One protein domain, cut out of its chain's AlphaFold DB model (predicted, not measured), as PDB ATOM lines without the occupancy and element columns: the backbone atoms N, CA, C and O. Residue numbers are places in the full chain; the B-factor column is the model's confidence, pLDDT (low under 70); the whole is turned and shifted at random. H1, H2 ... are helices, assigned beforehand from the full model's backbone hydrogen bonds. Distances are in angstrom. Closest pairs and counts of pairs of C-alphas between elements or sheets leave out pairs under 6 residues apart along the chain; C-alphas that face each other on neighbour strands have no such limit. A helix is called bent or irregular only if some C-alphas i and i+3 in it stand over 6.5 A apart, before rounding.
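What this domain is: This is residues 71 to 102 and 109 to 176 of the 185 residues of an uncharacterized protein of Micromonospora sp. HM134 (UniProt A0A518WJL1). The longest helix, H5, lies side by side with H4, and H4 lies side by side with H3, which makes a layer of three helices with H4 in the middle and each running opposite to the next. H2 crosses one end of this layer, where H3 ends and H4 begins, and the short H1 lies beyond H2; residues 89 to 102, with no named element, trail away from H2 to a cut. The printed part has 100 residues with five named helices, in the order H1 H2 H3 H4 H5, and no named strand; its class is all helix. The whole is compact, with a radius of gyration of the C-alphas of 14.1 A, and spans 44 by 30 by 23 A.

How they stand to each other: H5, residues 149 to 174, touches H4, residues 128 to 146, at a shallow tilt of 14 degrees, opposite ways; the closest C-alphas are those of His 133 and His 165, 4.8 A apart. H5 has a kink of 53 degrees near residue 156 and is irregular, with C-alphas 150 and 153 8.2 A apart. H4 is the hub, touching three helices. It touches H3, residues 112 to 123, at a shallow tilt of 19 degrees, opposite ways, closest at the C-alphas of Phe 122 and Arg 131, 4.8 A. H3 and H4 form a helical hairpin, as do H4 and H5, while H3 and H5 are apart. H2, residues 79 to 88, touches residues 121 to 123 alone of H3, about perpendicular at 83 degrees; the C-alphas of Gly 80 and Phe 122, the closest, are 4.8 A apart. H2 touches residues 130 to 134 alone of H4, only just about perpendicular at 70.4 degrees, closest at the C-alphas of Gly 80 and Leu 130, 5.9 A. The packing of the helices is part aligned, part crossed: two of these four touching pairs are at a shallow tilt. H2 is close to H5 but not clearly touching it, with the C-alphas of Cys 84 and Cys 173 5.6 A apart. H1, residues 71 to 74, touches no helix but is near H2, with the C-alphas of Phe 74 and Ala 82 6.3 A apart. In H2 and H4 every O i to N i+4 pair is within hydrogen-bond range, in H3 7 of 8 and in H5 14 of 22; H1 is too short for such a pair.

Where its parts are: H5 measures 35.1 A from first to last C-alpha and ends at C-alpha 174 (68.926, 79.981, 83.943). H4 measures 26.8 A from C-alpha 128 (76.161, 91.195, 79.872), H3 15.6 A, H2 14.2 A and H1 5.1 A from C-alpha 71 (91.091, 75.786, 84.684).

The domain as a whole: The two C-alphas farthest apart, those of Arg 76 and Asp 150, are 44.3 A apart. Residues 103 to 108 are not printed, and C-alphas 102 and 109 are 16.2 A apart across this cut in the link from H2 to H3. The links H1 to H2, H3 to H4 and H4 to H5 are tight. Mean pLDDT of the printed part is 72.9; it is under 70 in residues 71 to 77, 88 to 102, 109 to 110 and 148 to 155.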
ATOM      1  N   TYR A  71      90.834  74.597  85.504       41.06
ATOM      2  CA  TYR A  71      91.091  75.786  84.684       41.06
ATOM      3  C   TYR A  71      91.005  75.504  83.174       41.06
ATOM      4  O   TYR A  71      90.489  76.331  82.428       41.06
ATOM      5  N   ASP A  72      91.433  74.323  82.715       39.31
ATOM      6  CA  ASP A  72      91.476  73.985  81.281       39.31
ATOM      7  C   ASP A  72      90.076  73.896  80.636       39.31
ATOM      8  O   ASP A  72      89.891  74.238  79.468       39.31
ATOM      9  N   GLN A  73      89.049  73.517  81.408       45.94
ATOM     10  CA  GLN A  73      87.660  73.497  80.932       45.94
ATOM     11  C   GLN A  73      87.007  74.893  80.977       45.94
ATOM     12  O   GLN A  73      86.187  75.215  80.116       45.94
ATOM     13  N   PHE A  74      87.422  75.748  81.920       47.78
ATOM     14  CA  PHE A  74      86.961  77.136  82.065       47.78
ATOM     15  C   PHE A  74      87.510  78.087  80.988       47.78
ATOM     16  O   PHE A  74      86.885  79.102  80.732       47.78
ATOM     17  N   ILE A  75      88.637  77.790  80.331       48.09
ATOM     18  CA  ILE A  75      89.206  78.665  79.279       48.09
ATOM     19  C   ILE A  75      88.421  78.578  77.953       48.09
ATOM     20  O   ILE A  75      88.425  79.514  77.155       48.09
ATOM     21  N   ARG A  76      87.735  77.456  77.693       55.00
ATOM     22  CA  ARG A  76      86.852  77.297  76.519       55.00
ATOM     23  C   ARG A  76      85.412  77.713  76.790       55.00
ATOM     24  O   ARG A  76      84.686  78.060  75.857       55.00
ATOM     25  N   GLU A  77      85.000  77.620  78.043       65.69
ATOM     26  CA  GLU A  77      83.665  77.966  78.494       65.69
ATOM     27  C   GLU A  77      83.630  79.411  79.003       65.69
ATOM     28  O   GLU A  77      84.651  79.996  79.330       65.69
ATOM     29  N   ASP A  78      82.461  80.038  79.004       78.56
ATOM     30  CA  ASP A  78      82.343  81.389  79.542       78.56
ATOM     31  C   ASP A  78      82.553  81.377  81.065       78.56
ATOM     32  O   ASP A  78      81.897  80.594  81.754       78.56
ATOM     33  N   SER A  79      83.443  82.221  81.597       78.06
ATOM     34  CA  SER A  79      83.814  82.214  83.022       78.06
ATOM     35  C   SER A  79      82.616  82.447  83.949       78.06
ATOM     36  O   SER A  79      82.524  81.809  84.999       78.06
ATOM     37  N   GLY A  80      81.646  83.267  83.526       76.38
ATOM     38  CA  GLY A  80      80.391  83.484  84.244       76.38
ATOM     39  C   GLY A  80      79.478  82.255  84.225       76.38
ATOM     40  O   GLY A  80      78.920  81.877  85.255       76.38
ATOM     41  N   VAL A  81      79.359  81.572  83.082       79.50
ATOM     42  CA  VAL A  81      78.552  80.337  82.963       79.50
ATOM     43  C   VAL A  81      79.175  79.194  83.746       79.50
ATOM     44  O   VAL A  81      78.482  78.424  84.411       79.50
ATOM     45  N   ALA A  82      80.493  79.084  83.704       80.19
ATOM     46  CA  ALA A  82      81.210  78.066  84.437       80.19
ATOM     47  C   ALA A  82      81.132  78.326  85.958       80.19
ATOM     48  O   ALA A  82      80.960  77.374  86.724       80.19
ATOM     49  N   ALA A  83      81.084  79.592  86.394       76.75
ATOM     50  CA  ALA A  83      80.727  79.949  87.768       76.75
ATOM     51  C   ALA A  83      79.282  79.550  88.117       76.75
ATOM     52  O   ALA A  83      79.062  78.937  89.163       76.75
ATOM     53  N   CYS A  84      78.304  79.793  87.235       78.75
ATOM     54  CA  CYS A  84      76.929  79.303  87.408       78.75
ATOM     55  C   CYS A  84      76.888  77.780  87.596       78.75
ATOM     56  O   CYS A  84      76.254  77.280  88.526       78.75
ATOM     57  N   LYS A  85      77.594  77.022  86.747       78.38
ATOM     58  CA  LYS A  85      77.664  75.554  86.840       78.38
ATOM     59  C   LYS A  85      78.326  75.098  88.130       78.38
ATOM     60  O   LYS A  85      77.874  74.130  88.740       78.38
ATOM     61  N   ALA A  86      79.374  75.791  88.560       73.44
ATOM     62  CA  ALA A  86      80.034  75.499  89.820       73.44
ATOM     63  C   ALA A  86      79.089  75.730  91.008       73.44
ATOM     64  O   ALA A  86      78.975  74.855  91.869       73.44
ATOM     65  N   MET A  87      78.337  76.834  91.016       73.12
ATOM     66  CA  MET A  87      77.330  77.108  92.045       73.12
ATOM     67  C   MET A  87      76.212  76.057  92.048       73.12
ATOM     68  O   MET A  87      75.881  75.535  93.113       73.12
ATOM     69  N   ALA A  88      75.700  75.667  90.875       68.88
ATOM     70  CA  ALA A  88      74.709  74.594  90.745       68.88
ATOM     71  C   ALA A  88      75.236  73.239  91.251       68.88
ATOM     72  O   ALA A  88      74.507  72.466  91.867       68.88
ATOM     73  N   ALA A  89      76.528  72.964  91.056       69.00
ATOM     74  CA  ALA A  89      77.206  71.776  91.576       69.00
ATOM     75  C   ALA A  89      77.551  71.866  93.078       69.00
ATOM     76  O   ALA A  89      78.269  71.007  93.597       69.00
ATOM     77  N   GLY A  90      77.105  72.916  93.777       64.06
ATOM     78  CA  GLY A  90      77.413  73.149  95.186       64.06
ATOM     79  C   GLY A  90      78.892  73.448  95.449       64.06
ATOM     80  O   GLY A  90      79.348  73.300  96.581       64.06
ATOM     81  N   LYS A  91      79.646  73.855  94.426       66.44
ATOM     82  CA  LYS A  91      81.058  74.252  94.498       66.44
ATOM     83  C   LYS A  91      81.172  75.767  94.687       66.44
ATOM     84  O   LYS A  91      80.174  76.486  94.738       66.44
ATOM     85  N   LYS A  92      82.399  76.240  94.871       67.12
ATOM     86  CA  LYS A  92      82.750  77.665  94.881       67.12
ATOM     87  C   LYS A  92      82.662  78.231  93.457       67.12
ATOM     88  O   LYS A  92      82.710  77.463  92.502       67.12
ATOM     89  N   MET A  93      82.556  79.555  93.304       65.50
ATOM     90  CA  MET A  93      82.467  80.216  91.984       65.50
ATOM     91  C   MET A  93      83.676  79.921  91.078       65.50
ATOM     92  O   MET A  93      83.544  79.912  89.861       65.50
ATOM     93  N   ASP A  94      84.837  79.620  91.668       64.50
ATOM     94  CA  ASP A  94      86.065  79.209  90.974       64.50
ATOM     95  C   ASP A  94      86.111  77.701  90.629       64.50
ATOM     96  O   ASP A  94      87.130  77.199  90.161       64.50
ATOM     97  N   GLY A  95      85.035  76.947  90.894       58.59
ATOM     98  CA  GLY A  95      84.964  75.499  90.673       58.59
ATOM     99  C   GLY A  95      85.566  74.642  91.793       58.59
ATOM    100  O   GLY A  95      85.444  73.414  91.755       58.59
ATOM    101  N   SER A  96      86.170  75.246  92.817       61.75
ATOM    102  CA  SER A  96      86.789  74.518  93.928       61.75
ATOM    103  C   SER A  96      85.731  73.862  94.841       61.75
ATOM    104  O   SER A  96      84.634  74.403  95.022       61.75
ATOM    105  N   PRO A  97      86.004  72.691  95.452       58.34
ATOM    106  CA  PRO A  97      85.085  72.083  96.414       58.34
ATOM    107  C   PRO A  97      84.880  72.983  97.646       58.34
ATOM    108  O   PRO A  97      85.811  73.639  98.117       58.34
ATOM    109  N   LYS A  98      83.657  72.996  98.192       59.66
ATOM    110  CA  LYS A  98      83.388  73.575  99.516       59.66
ATOM    111  C   LYS A  98      84.027  72.662 100.567       59.66
ATOM    112  O   LYS A  98      83.746  71.467 100.588       59.66
ATOM    113  N   THR A  99      84.911  73.187 101.407       51.66
ATOM    114  CA  THR A  99      85.511  72.428 102.509       51.66
ATOM    115  C   THR A  99      84.494  72.318 103.644       51.66
ATOM    116  O   THR A  99      84.098  73.316 104.234       51.66
ATOM    117  N   THR A 100      84.038  71.100 103.945       46.88
ATOM    118  CA  THR A 100      83.003  70.787 104.953       46.88
ATOM    119  C   THR A 100      83.521  70.838 106.399       46.88
ATOM    120  O   THR A 100      83.111  70.046 107.245       46.88
ATOM    121  N   GLY A 101      84.461  71.735 106.691       39.66
ATOM    122  CA  GLY A 101      85.115  71.828 107.989       39.66
ATOM    123  C   GLY A 101      85.353  73.272 108.386       39.66
ATOM    124  O   GLY A 101      86.342  73.855 107.969       39.66
ATOM    125  N   GLY A 102      84.451  73.813 109.207       38.69
ATOM    126  CA  GLY A 102      84.779  74.856 110.180       38.69
ATOM    127  C   GLY A 102      85.288  76.200 109.663       38.69
ATOM    128  O   GLY A 102      85.948  76.885 110.430       38.69
ATOM    129  N   LYS A 109      87.507  89.007 106.341       65.69
ATOM    130  CA  LYS A 109      87.509  90.043 105.298       65.69
ATOM    131  C   LYS A 109      88.382  89.584 104.128       65.69
ATOM    132  O   LYS A 109      89.537  89.190 104.309       65.69
ATOM    133  N   MET A 110      87.802  89.619 102.940       69.56
ATOM    134  CA  MET A 110      88.472  89.390 101.676       69.56
ATOM    135  C   MET A 110      89.602  90.417 101.537       69.56
ATOM    136  O   MET A 110      89.500  91.559 101.986       69.56
ATOM    137  N   THR A 111      90.701  90.022 100.914       77.25
ATOM    138  CA  THR A 111      91.771  90.932 100.498       77.25
ATOM    139  C   THR A 111      91.439  91.560  99.148       77.25
ATOM    140  O   THR A 111      90.695  90.991  98.351       77.25
ATOM    141  N   GLU A 112      92.032  92.710  98.824       77.31
ATOM    142  CA  GLU A 112      91.773  93.372  97.534       77.31
ATOM    143  C   GLU A 112      92.124  92.460  96.343       77.31
ATOM    144  O   GLU A 112      91.441  92.444  95.319       77.31
ATOM    145  N   ALA A 113      93.171  91.645  96.492       75.81
ATOM    146  CA  ALA A 113      93.568  90.669  95.486       75.81
ATOM    147  C   ALA A 113      92.513  89.567  95.285       75.81
ATOM    148  O   ALA A 113      92.292  89.127  94.157       75.81
ATOM    149  N   GLU A 114      91.862  89.116  96.355       71.81
ATOM    150  CA  GLU A 114      90.775  88.135  96.287       71.81
ATOM    151  C   GLU A 114      89.508  88.752  95.689       71.81
ATOM    152  O   GLU A 114      88.887  88.123  94.835       71.81
ATOM    153  N   TYR A 115      89.190  90.004  96.036       79.06
ATOM    154  CA  TYR A 115      88.094  90.763  95.431       79.06
ATOM    155  C   TYR A 115      88.258  90.882  93.920       79.06
ATOM    156  O   TYR A 115      87.361  90.507  93.167       79.06
ATOM    157  N   ARG A 116      89.429  91.334  93.456       78.81
ATOM    158  CA  ARG A 116      89.699  91.478  92.019       78.81
ATOM    159  C   ARG A 116      89.600  90.145  91.286       78.81
ATOM    160  O   ARG A 116      89.068  90.102  90.185       78.81
ATOM    161  N   LYS A 117      90.070  89.051  91.895       76.12
ATOM    162  CA  LYS A 117      89.937  87.707  91.313       76.12
ATOM    163  C   LYS A 117      88.485  87.244  91.254       76.12
ATOM    164  O   LYS A 117      88.080  86.702  90.234       76.12
ATOM    165  N   ALA A 118      87.713  87.455  92.317       75.81
ATOM    166  CA  ALA A 118      86.292  87.119  92.347       75.81
ATOM    167  C   ALA A 118      85.509  87.928  91.304       75.81
ATOM    168  O   ALA A 118      84.682  87.377  90.582       75.81
ATOM    169  N   ARG A 119      85.818  89.222  91.177       82.12
ATOM    170  CA  ARG A 119      85.205  90.114  90.193       82.12
ATOM    171  C   ARG A 119      85.541  89.687  88.764       82.12
ATOM    172  O   ARG A 119      84.629  89.601  87.949       82.12
ATOM    173  N   ALA A 120      86.802  89.342  88.490       81.25
ATOM    174  CA  ALA A 120      87.266  88.923  87.165       81.25
ATOM    175  C   ALA A 120      86.485  87.722  86.601       81.25
ATOM    176  O   ALA A 120      86.208  87.681  85.407       81.25
ATOM    177  N   ILE A 121      86.054  86.782  87.457       80.69
ATOM    178  CA  ILE A 121      85.244  85.618  87.048       80.69
ATOM    179  C   ILE A 121      83.992  86.056  86.281       80.69
ATOM    180  O   ILE A 121      83.659  85.473  85.250       80.69
ATOM    181  N   PHE A 122      83.303  87.079  86.782       82.62
ATOM    182  CA  PHE A 122      82.097  87.595  86.148       82.62
ATOM    183  C   PHE A 122      82.409  88.667  85.116       82.62
ATOM    184  O   PHE A 122      81.749  88.686  84.088       82.62
ATOM    185  N   GLU A 123      83.407  89.520  85.354       84.56
ATOM    186  CA  GLU A 123      83.798  90.617  84.460       84.56
ATOM    187  C   GLU A 123      84.232  90.131  83.072       84.56
ATOM    188  O   GLU A 123      83.873  90.767  82.080       84.56
ATOM    189  N   ASP A 124      84.914  88.985  83.003       82.62
ATOM    190  CA  ASP A 124      85.371  88.366  81.753       82.62
ATOM    191  C   ASP A 124      84.262  87.593  81.008       82.62
ATOM    192  O   ASP A 124      84.485  87.085  79.904       82.62
ATOM    193  N   SER A 125      83.049  87.505  81.568       79.56
ATOM    194  CA  SER A 125      81.926  86.824  80.919       79.56
ATOM    195  C   SER A 125      81.481  87.560  79.651       79.56
ATOM    196  O   SER A 125      81.307  88.769  79.619       79.56
ATOM    197  N   ARG A 126      81.198  86.837  78.574       82.31
ATOM    198  CA  ARG A 126      80.631  87.388  77.332       82.31
ATOM    199  C   ARG A 126      79.159  87.773  77.474       82.31
ATOM    200  O   ARG A 126      78.620  88.419  76.579       82.31
ATOM    201  N   TYR A 127      78.507  87.370  78.564       83.56
ATOM    202  CA  TYR A 127      77.099  87.644  78.816       83.56
ATOM    203  C   TYR A 127      76.948  88.862  79.721       83.56
ATOM    204  O   TYR A 127      77.340  88.846  80.888       83.56
ATOM    205  N   GLU A 128      76.324  89.909  79.189       86.44
ATOM    206  CA  GLU A 128      76.161  91.195  79.872       86.44
ATOM    207  C   GLU A 128      75.462  91.062  81.231       86.44
ATOM    208  O   GLU A 128      75.977  91.562  82.224       86.44
ATOM    209  N   LYS A 129      74.382  90.275  81.317       85.00
ATOM    210  CA  LYS A 129      73.670  90.044  82.586       85.00
ATOM    211  C   LYS A 129      74.522  89.326  83.642       85.00
ATOM    212  O   LYS A 129      74.375  89.594  84.832       85.00
ATOM    213  N   LEU A 130      75.404  88.405  83.230       82.50
ATOM    214  CA  LEU A 130      76.314  87.717  84.155       82.50
ATOM    215  C   LEU A 130      77.410  88.661  84.644       82.50
ATOM    216  O   LEU A 130      77.721  88.651  85.835       82.50
ATOM    217  N   ARG A 131      77.946  89.508  83.758       88.44
ATOM    218  CA  ARG A 131      78.861  90.590  84.139       88.44
ATOM    219  C   ARG A 131      78.200  91.530  85.133       88.44
ATOM    220  O   ARG A 131      78.744  91.748  86.209       88.44
ATOM    221  N   GLU A 132      77.030  92.056  84.792       88.50
ATOM    222  CA  GLU A 132      76.311  93.050  85.582       88.50
ATOM    223  C   GLU A 132      75.972  92.522  86.976       88.50
ATOM    224  O   GLU A 132      76.457  93.045  87.978       88.50
ATOM    225  N   HIS A 133      75.188  91.448  87.058       88.38
ATOM    226  CA  HIS A 133      74.735  90.944  88.348       88.38
ATOM    227  C   HIS A 133      75.858  90.257  89.130       88.38
ATOM    228  O   HIS A 133      75.940  90.417  90.346       88.38
ATOM    229  N   GLY A 134      76.753  89.536  88.454       83.62
ATOM    230  CA  GLY A 134      77.847  88.816  89.099       83.62
ATOM    231  C   GLY A 134      78.896  89.743  89.709       83.62
ATOM    232  O   GLY A 134      79.262  89.572  90.871       83.62
ATOM    233  N   THR A 135      79.340  90.769  88.974       87.06
ATOM    234  CA  THR A 135      80.294  91.749  89.525       87.06
ATOM    235  C   THR A 135      79.660  92.606  90.619       87.06
ATOM    236  O   THR A 135      80.310  92.850  91.635       87.06
ATOM    237  N   ALA A 136      78.382  92.976  90.482       86.12
ATOM    238  CA  ALA A 136      77.665  93.737  91.501       86.12
ATOM    239  C   ALA A 136      77.515  92.966  92.822       86.12
ATOM    240  O   ALA A 136      77.671  93.556  93.888       86.12
ATOM    241  N   ILE A 137      77.288  91.647  92.787       83.31
ATOM    242  CA  ILE A 137      77.306  90.821  94.005       83.31
ATOM    243  C   ILE A 137      78.678  90.892  94.672       83.31
ATOM    244  O   ILE A 137      78.766  91.158  95.867       83.31
ATOM    245  N   VAL A 138      79.756  90.691  93.911       83.94
ATOM    246  CA  VAL A 138      81.122  90.735  94.458       83.94
ATOM    247  C   VAL A 138      81.427  92.110  95.073       83.94
ATOM    248  O   VAL A 138      82.017  92.177  96.152       83.94
ATOM    249  N   ASP A 139      80.966  93.195  94.448       84.88
ATOM    250  CA  ASP A 139      81.119  94.567  94.948       84.88
ATOM    251  C   ASP A 139      80.345  94.829  96.230       84.88
ATOM    252  O   ASP A 139      80.890  95.405  97.171       84.88
ATOM    253  N   VAL A 140      79.073  94.428  96.268       81.31
ATOM    254  CA  VAL A 140      78.206  94.607  97.434       81.31
ATOM    255  C   VAL A 140      78.809  93.893  98.632       81.31
ATOM    256  O   VAL A 140      78.860  94.446  99.728       81.31
ATOM    257  N   VAL A 141      79.328  92.684  98.427       79.56
ATOM    258  CA  VAL A 141      79.875  91.910  99.532       79.56
ATOM    259  C   VAL A 141      81.268  92.397  99.950       79.56
ATOM    260  O   VAL A 141      81.562  92.419 101.145       79.56
ATOM    261  N   TRP A 142      82.095  92.888  99.022       81.00
ATOM    262  CA  TRP A 142      83.324  93.613  99.365       81.00
ATOM    263  C   TRP A 142      83.039  94.852 100.226       81.00
ATOM    264  O   TRP A 142      83.674  95.054 101.260       81.00
ATOM    265  N   GLN A 143      82.043  95.651  99.840       80.19
ATOM    266  CA  GLN A 143      81.624  96.832 100.599       80.19
ATOM    267  C   GLN A 143      81.089  96.459 101.983       80.19
ATOM    268  O   GLN A 143      81.442  97.109 102.964       80.19
ATOM    269  N   MET A 144      80.305  95.381 102.078       75.06
ATOM    270  CA  MET A 144      79.768  94.889 103.347       75.06
ATOM    271  C   MET A 144      80.879  94.495 104.329       75.06
ATOM    272  O   MET A 144      80.777  94.784 105.515       75.06
ATOM    273  N   GLN A 145      81.967  93.891 103.845       71.94
ATOM    274  CA  GLN A 145      83.132  93.549 104.672       71.94
ATOM    275  C   GLN A 145      83.978  94.762 105.062       71.94
ATOM    276  O   GLN A 145      84.720  94.717 106.042       71.94
ATOM    277  N   GLY A 146      83.892  95.848 104.296       71.06
ATOM    278  CA  GLY A 146      84.513  97.120 104.646       71.06
ATOM    279  C   GLY A 146      83.909  97.756 105.899       71.06
ATOM    280  O   GLY A 146      84.573  98.579 106.523       71.06
ATOM    281  N   LEU A 147      82.697  97.358 106.292       71.56
ATOM    282  CA  LEU A 147      82.038  97.845 107.500       71.56
ATOM    283  C   LEU A 147      82.724  97.299 108.764       71.56
ATOM    284  O   LEU A 147      83.265  96.188 108.779       71.56
ATOM    285  N   ASP A 148      82.721  98.103 109.823       64.88
ATOM    286  CA  ASP A 148      83.113  97.659 111.161       64.88
ATOM    287  C   ASP A 148      82.023  96.756 111.757       64.88
ATOM    288  O   ASP A 148      80.839  96.952 111.476       64.88
ATOM    289  N   ASP A 149      82.400  95.796 112.606       61.06
ATOM    290  CA  ASP A 149      81.474  94.799 113.173       61.06
ATOM    291  C   ASP A 149      80.349  95.436 114.023       61.06
ATOM    292  O   ASP A 149      79.236  94.913 114.097       61.06
ATOM    293  N   ASP A 150      80.587  96.633 114.574       60.88
ATOM    294  CA  ASP A 150      79.590  97.446 115.291       60.88
ATOM    295  C   ASP A 150      78.543  98.094 114.359       60.88
ATOM    296  O   ASP A 150      77.525  98.629 114.803       60.88
ATOM    297  N   SER A 151      78.757  98.021 113.044       61.59
ATOM    298  CA  SER A 151      77.892  98.583 112.003       61.59
ATOM    299  C   SER A 151      76.881  97.565 111.474       61.59
ATOM    300  O   SER A 151      76.423  97.694 110.340       61.59
ATOM    301  N   GLY A 152      76.488  96.560 112.267       58.84
ATOM    302  CA  GLY A 152      75.572  95.487 111.844       58.84
ATOM    303  C   GLY A 152      74.260  95.971 111.199       58.84
ATOM    304  O   GLY A 152      73.711  95.306 110.324       58.84
ATOM    305  N   MET A 153      73.798  97.178 111.543       63.41
ATOM    306  CA  MET A 153      72.647  97.827 110.897       63.41
ATOM    307  C   MET A 153      72.941  98.383 109.494       63.41
ATOM    308  O   MET A 153      72.037  98.443 108.664       63.41
ATOM    309  N   ALA A 154      74.183  98.773 109.201       66.94
ATOM    310  CA  ALA A 154      74.603  99.216 107.872       66.94
ATOM    311  C   ALA A 154      74.635  98.051 106.870       66.94
ATOM    312  O   ALA A 154      74.312  98.251 105.704       66.94
ATOM    313  N   GLY A 155      74.912  96.826 107.333       65.25
ATOM    314  CA  GLY A 155      74.838  95.606 106.519       65.25
ATOM    315  C   GLY A 155      73.448  95.348 105.921       65.25
ATOM    316  O   GLY A 155      73.334  94.869 104.794       65.25
ATOM    317  N   LEU A 156      72.375  95.746 106.619       71.31
ATOM    318  CA  LEU A 156      70.995  95.588 106.137       71.31
ATOM    319  C   LEU A 156      70.708  96.409 104.873       71.31
ATOM    320  O   LEU A 156      69.923  95.975 104.030       71.31
ATOM    321  N   ALA A 157      71.369  97.558 104.699       76.75
ATOM    322  CA  ALA A 157      71.223  98.377 103.495       76.75
ATOM    323  C   ALA A 157      71.731  97.654 102.235       76.75
ATOM    324  O   ALA A 157      71.263  97.927 101.131       76.75
ATOM    325  N   PHE A 158      72.645  96.694 102.402       74.94
ATOM    326  CA  PHE A 158      73.211  95.903 101.315       74.94
ATOM    327  C   PHE A 158      72.369  94.669 100.972       74.94
ATOM    328  O   PHE A 158      72.507  94.145  99.869       74.94
ATOM    329  N   MET A 159      71.448  94.234 101.844       75.38
ATOM    330  CA  MET A 159      70.608  93.054 101.589       75.38
ATOM    331  C   MET A 159      69.650  93.244 100.408       75.38
ATOM    332  O   MET A 159      69.453  92.311  99.634       75.38
ATOM    333  N   GLY A 160      69.076  94.439 100.239       79.12
ATOM    334  CA  GLY A 160      68.183  94.741  99.112       79.12
ATOM    335  C   GLY A 160      68.895  94.663  97.752       79.12
ATOM    336  O   GLY A 160      68.472  93.891  96.885       79.12
ATOM    337  N   PRO A 161      70.006  95.402  97.563       78.62
ATOM    338  CA  PRO A 161      70.840  95.288  96.368       78.62
ATOM    339  C   PRO A 161      71.364  93.865  96.151       78.62
ATOM    340  O   PRO A 161      71.272  93.344  95.040       78.62
ATOM    341  N   LEU A 162      71.845  93.200  97.208       76.44
ATOM    342  CA  LEU A 162      72.340  91.827  97.121       76.44
ATOM    343  C   LEU A 162      71.253  90.873  96.620       76.44
ATOM    344  O   LEU A 162      71.501  90.111  95.692       76.44
ATOM    345  N   GLY A 163      70.043  90.943  97.180       75.56
ATOM    346  CA  GLY A 163      68.908  90.130  96.741       75.56
ATOM    347  C   GLY A 163      68.556  90.373  95.275       75.56
ATOM    348  O   GLY A 163      68.407  89.421  94.512       75.56
ATOM    349  N   THR A 164      68.523  91.639  94.853       84.88
ATOM    350  CA  THR A 164      68.246  92.017  93.456       84.88
ATOM    351  C   THR A 164      69.266  91.409  92.496       84.88
ATOM    352  O   THR A 164      68.892  90.771  91.510       84.88
ATOM    353  N   HIS A 165      70.561  91.555  92.790       84.44
ATOM    354  CA  HIS A 165      71.598  91.004  91.924       84.44
ATOM    355  C   HIS A 165      71.689  89.476  92.019       84.44
ATOM    356  O   HIS A 165      71.970  88.847  91.007       84.44
ATOM    357  N   LEU A 166      71.383  88.848  93.159       77.75
ATOM    358  CA  LEU A 166      71.300  87.385  93.265       77.75
ATOM    359  C   LEU A 166      70.179  86.812  92.397       77.75
ATOM    360  O   LEU A 166      70.413  85.857  91.658       77.75
ATOM    361  N   SER A 167      68.988  87.411  92.429       79.44
ATOM    362  CA  SER A 167      67.882  87.003  91.559       79.44
ATOM    363  C   SER A 167      68.202  87.245  90.081       79.44
ATOM    364  O   SER A 167      67.951  86.371  89.249       79.44
ATOM    365  N   GLY A 168      68.818  88.383  89.752       81.44
ATOM    366  CA  GLY A 168      69.282  88.677  88.394       81.44
ATOM    367  C   GLY A 168      70.340  87.685  87.904       81.44
ATOM    368  O   GLY A 168      70.247  87.177  86.786       81.44
ATOM    369  N   LEU A 169      71.293  87.318  88.766       80.62
ATOM    370  CA  LEU A 169      72.314  86.317  88.468       80.62
ATOM    371  C   LEU A 169      71.691  84.931  88.279       80.62
ATOM    372  O   LEU A 169      72.039  84.235  87.332       80.62
ATOM    373  N   GLN A 170      70.742  84.542  89.132       79.44
ATOM    374  CA  GLN A 170      70.015  83.280  88.999       79.44
ATOM    375  C   GLN A 170      69.273  83.202  87.662       79.44
ATOM    376  O   GLN A 170      69.367  82.186  86.972       79.44
ATOM    377  N   SER A 171      68.586  84.278  87.265       82.88
ATOM    378  CA  SER A 171      67.926  84.357  85.959       82.88
ATOM    379  C   SER A 171      68.935  84.269  84.815       82.88
ATOM    380  O   SER A 171      68.714  83.527  83.865       82.88
ATOM    381  N   ALA A 172      70.064  84.971  84.911       84.38
ATOM    382  CA  ALA A 172      71.110  84.940  83.893       84.38
ATOM    383  C   ALA A 172      71.779  83.557  83.777       84.38
ATOM    384  O   ALA A 172      72.105  83.121  82.675       84.38
ATOM    385  N   CYS A 173      71.942  82.831  84.887       80.62
ATOM    386  CA  CYS A 173      72.378  81.435  84.875       80.62
ATOM    387  C   CYS A 173      71.319  80.519  84.230       80.62
ATOM    388  O   CYS A 173      71.666  79.635  83.440       80.62
ATOM    389  N   ALA A 174      70.033  80.747  84.516       81.31
ATOM    390  CA  ALA A 174      68.926  79.981  83.943       81.31
ATOM    391  C   ALA A 174      68.793  80.191  82.423       81.31
ATOM    392  O   ALA A 174      68.568  79.216  81.706       81.31
ATOM    393  N   ASP A 175      69.042  81.408  81.924       83.88
ATOM    394  CA  ASP A 175      69.112  81.734  80.486       83.88
ATOM    395  C   ASP A 175      70.185  80.895  79.755       83.88
ATOM    396  O   ASP A 175      70.112  80.689  78.544       83.88
ATOM    397  N   GLN A 176      71.170  80.370  80.490       75.94
ATOM    398  CA  GLN A 176      72.248  79.506  79.988       75.94
ATOM    399  C   GLN A 176      72.002  78.012  80.271       75.94
ATOM    400  O   GLN A 176      72.894  77.179  80.099       75.94
TER     401      GLN A 176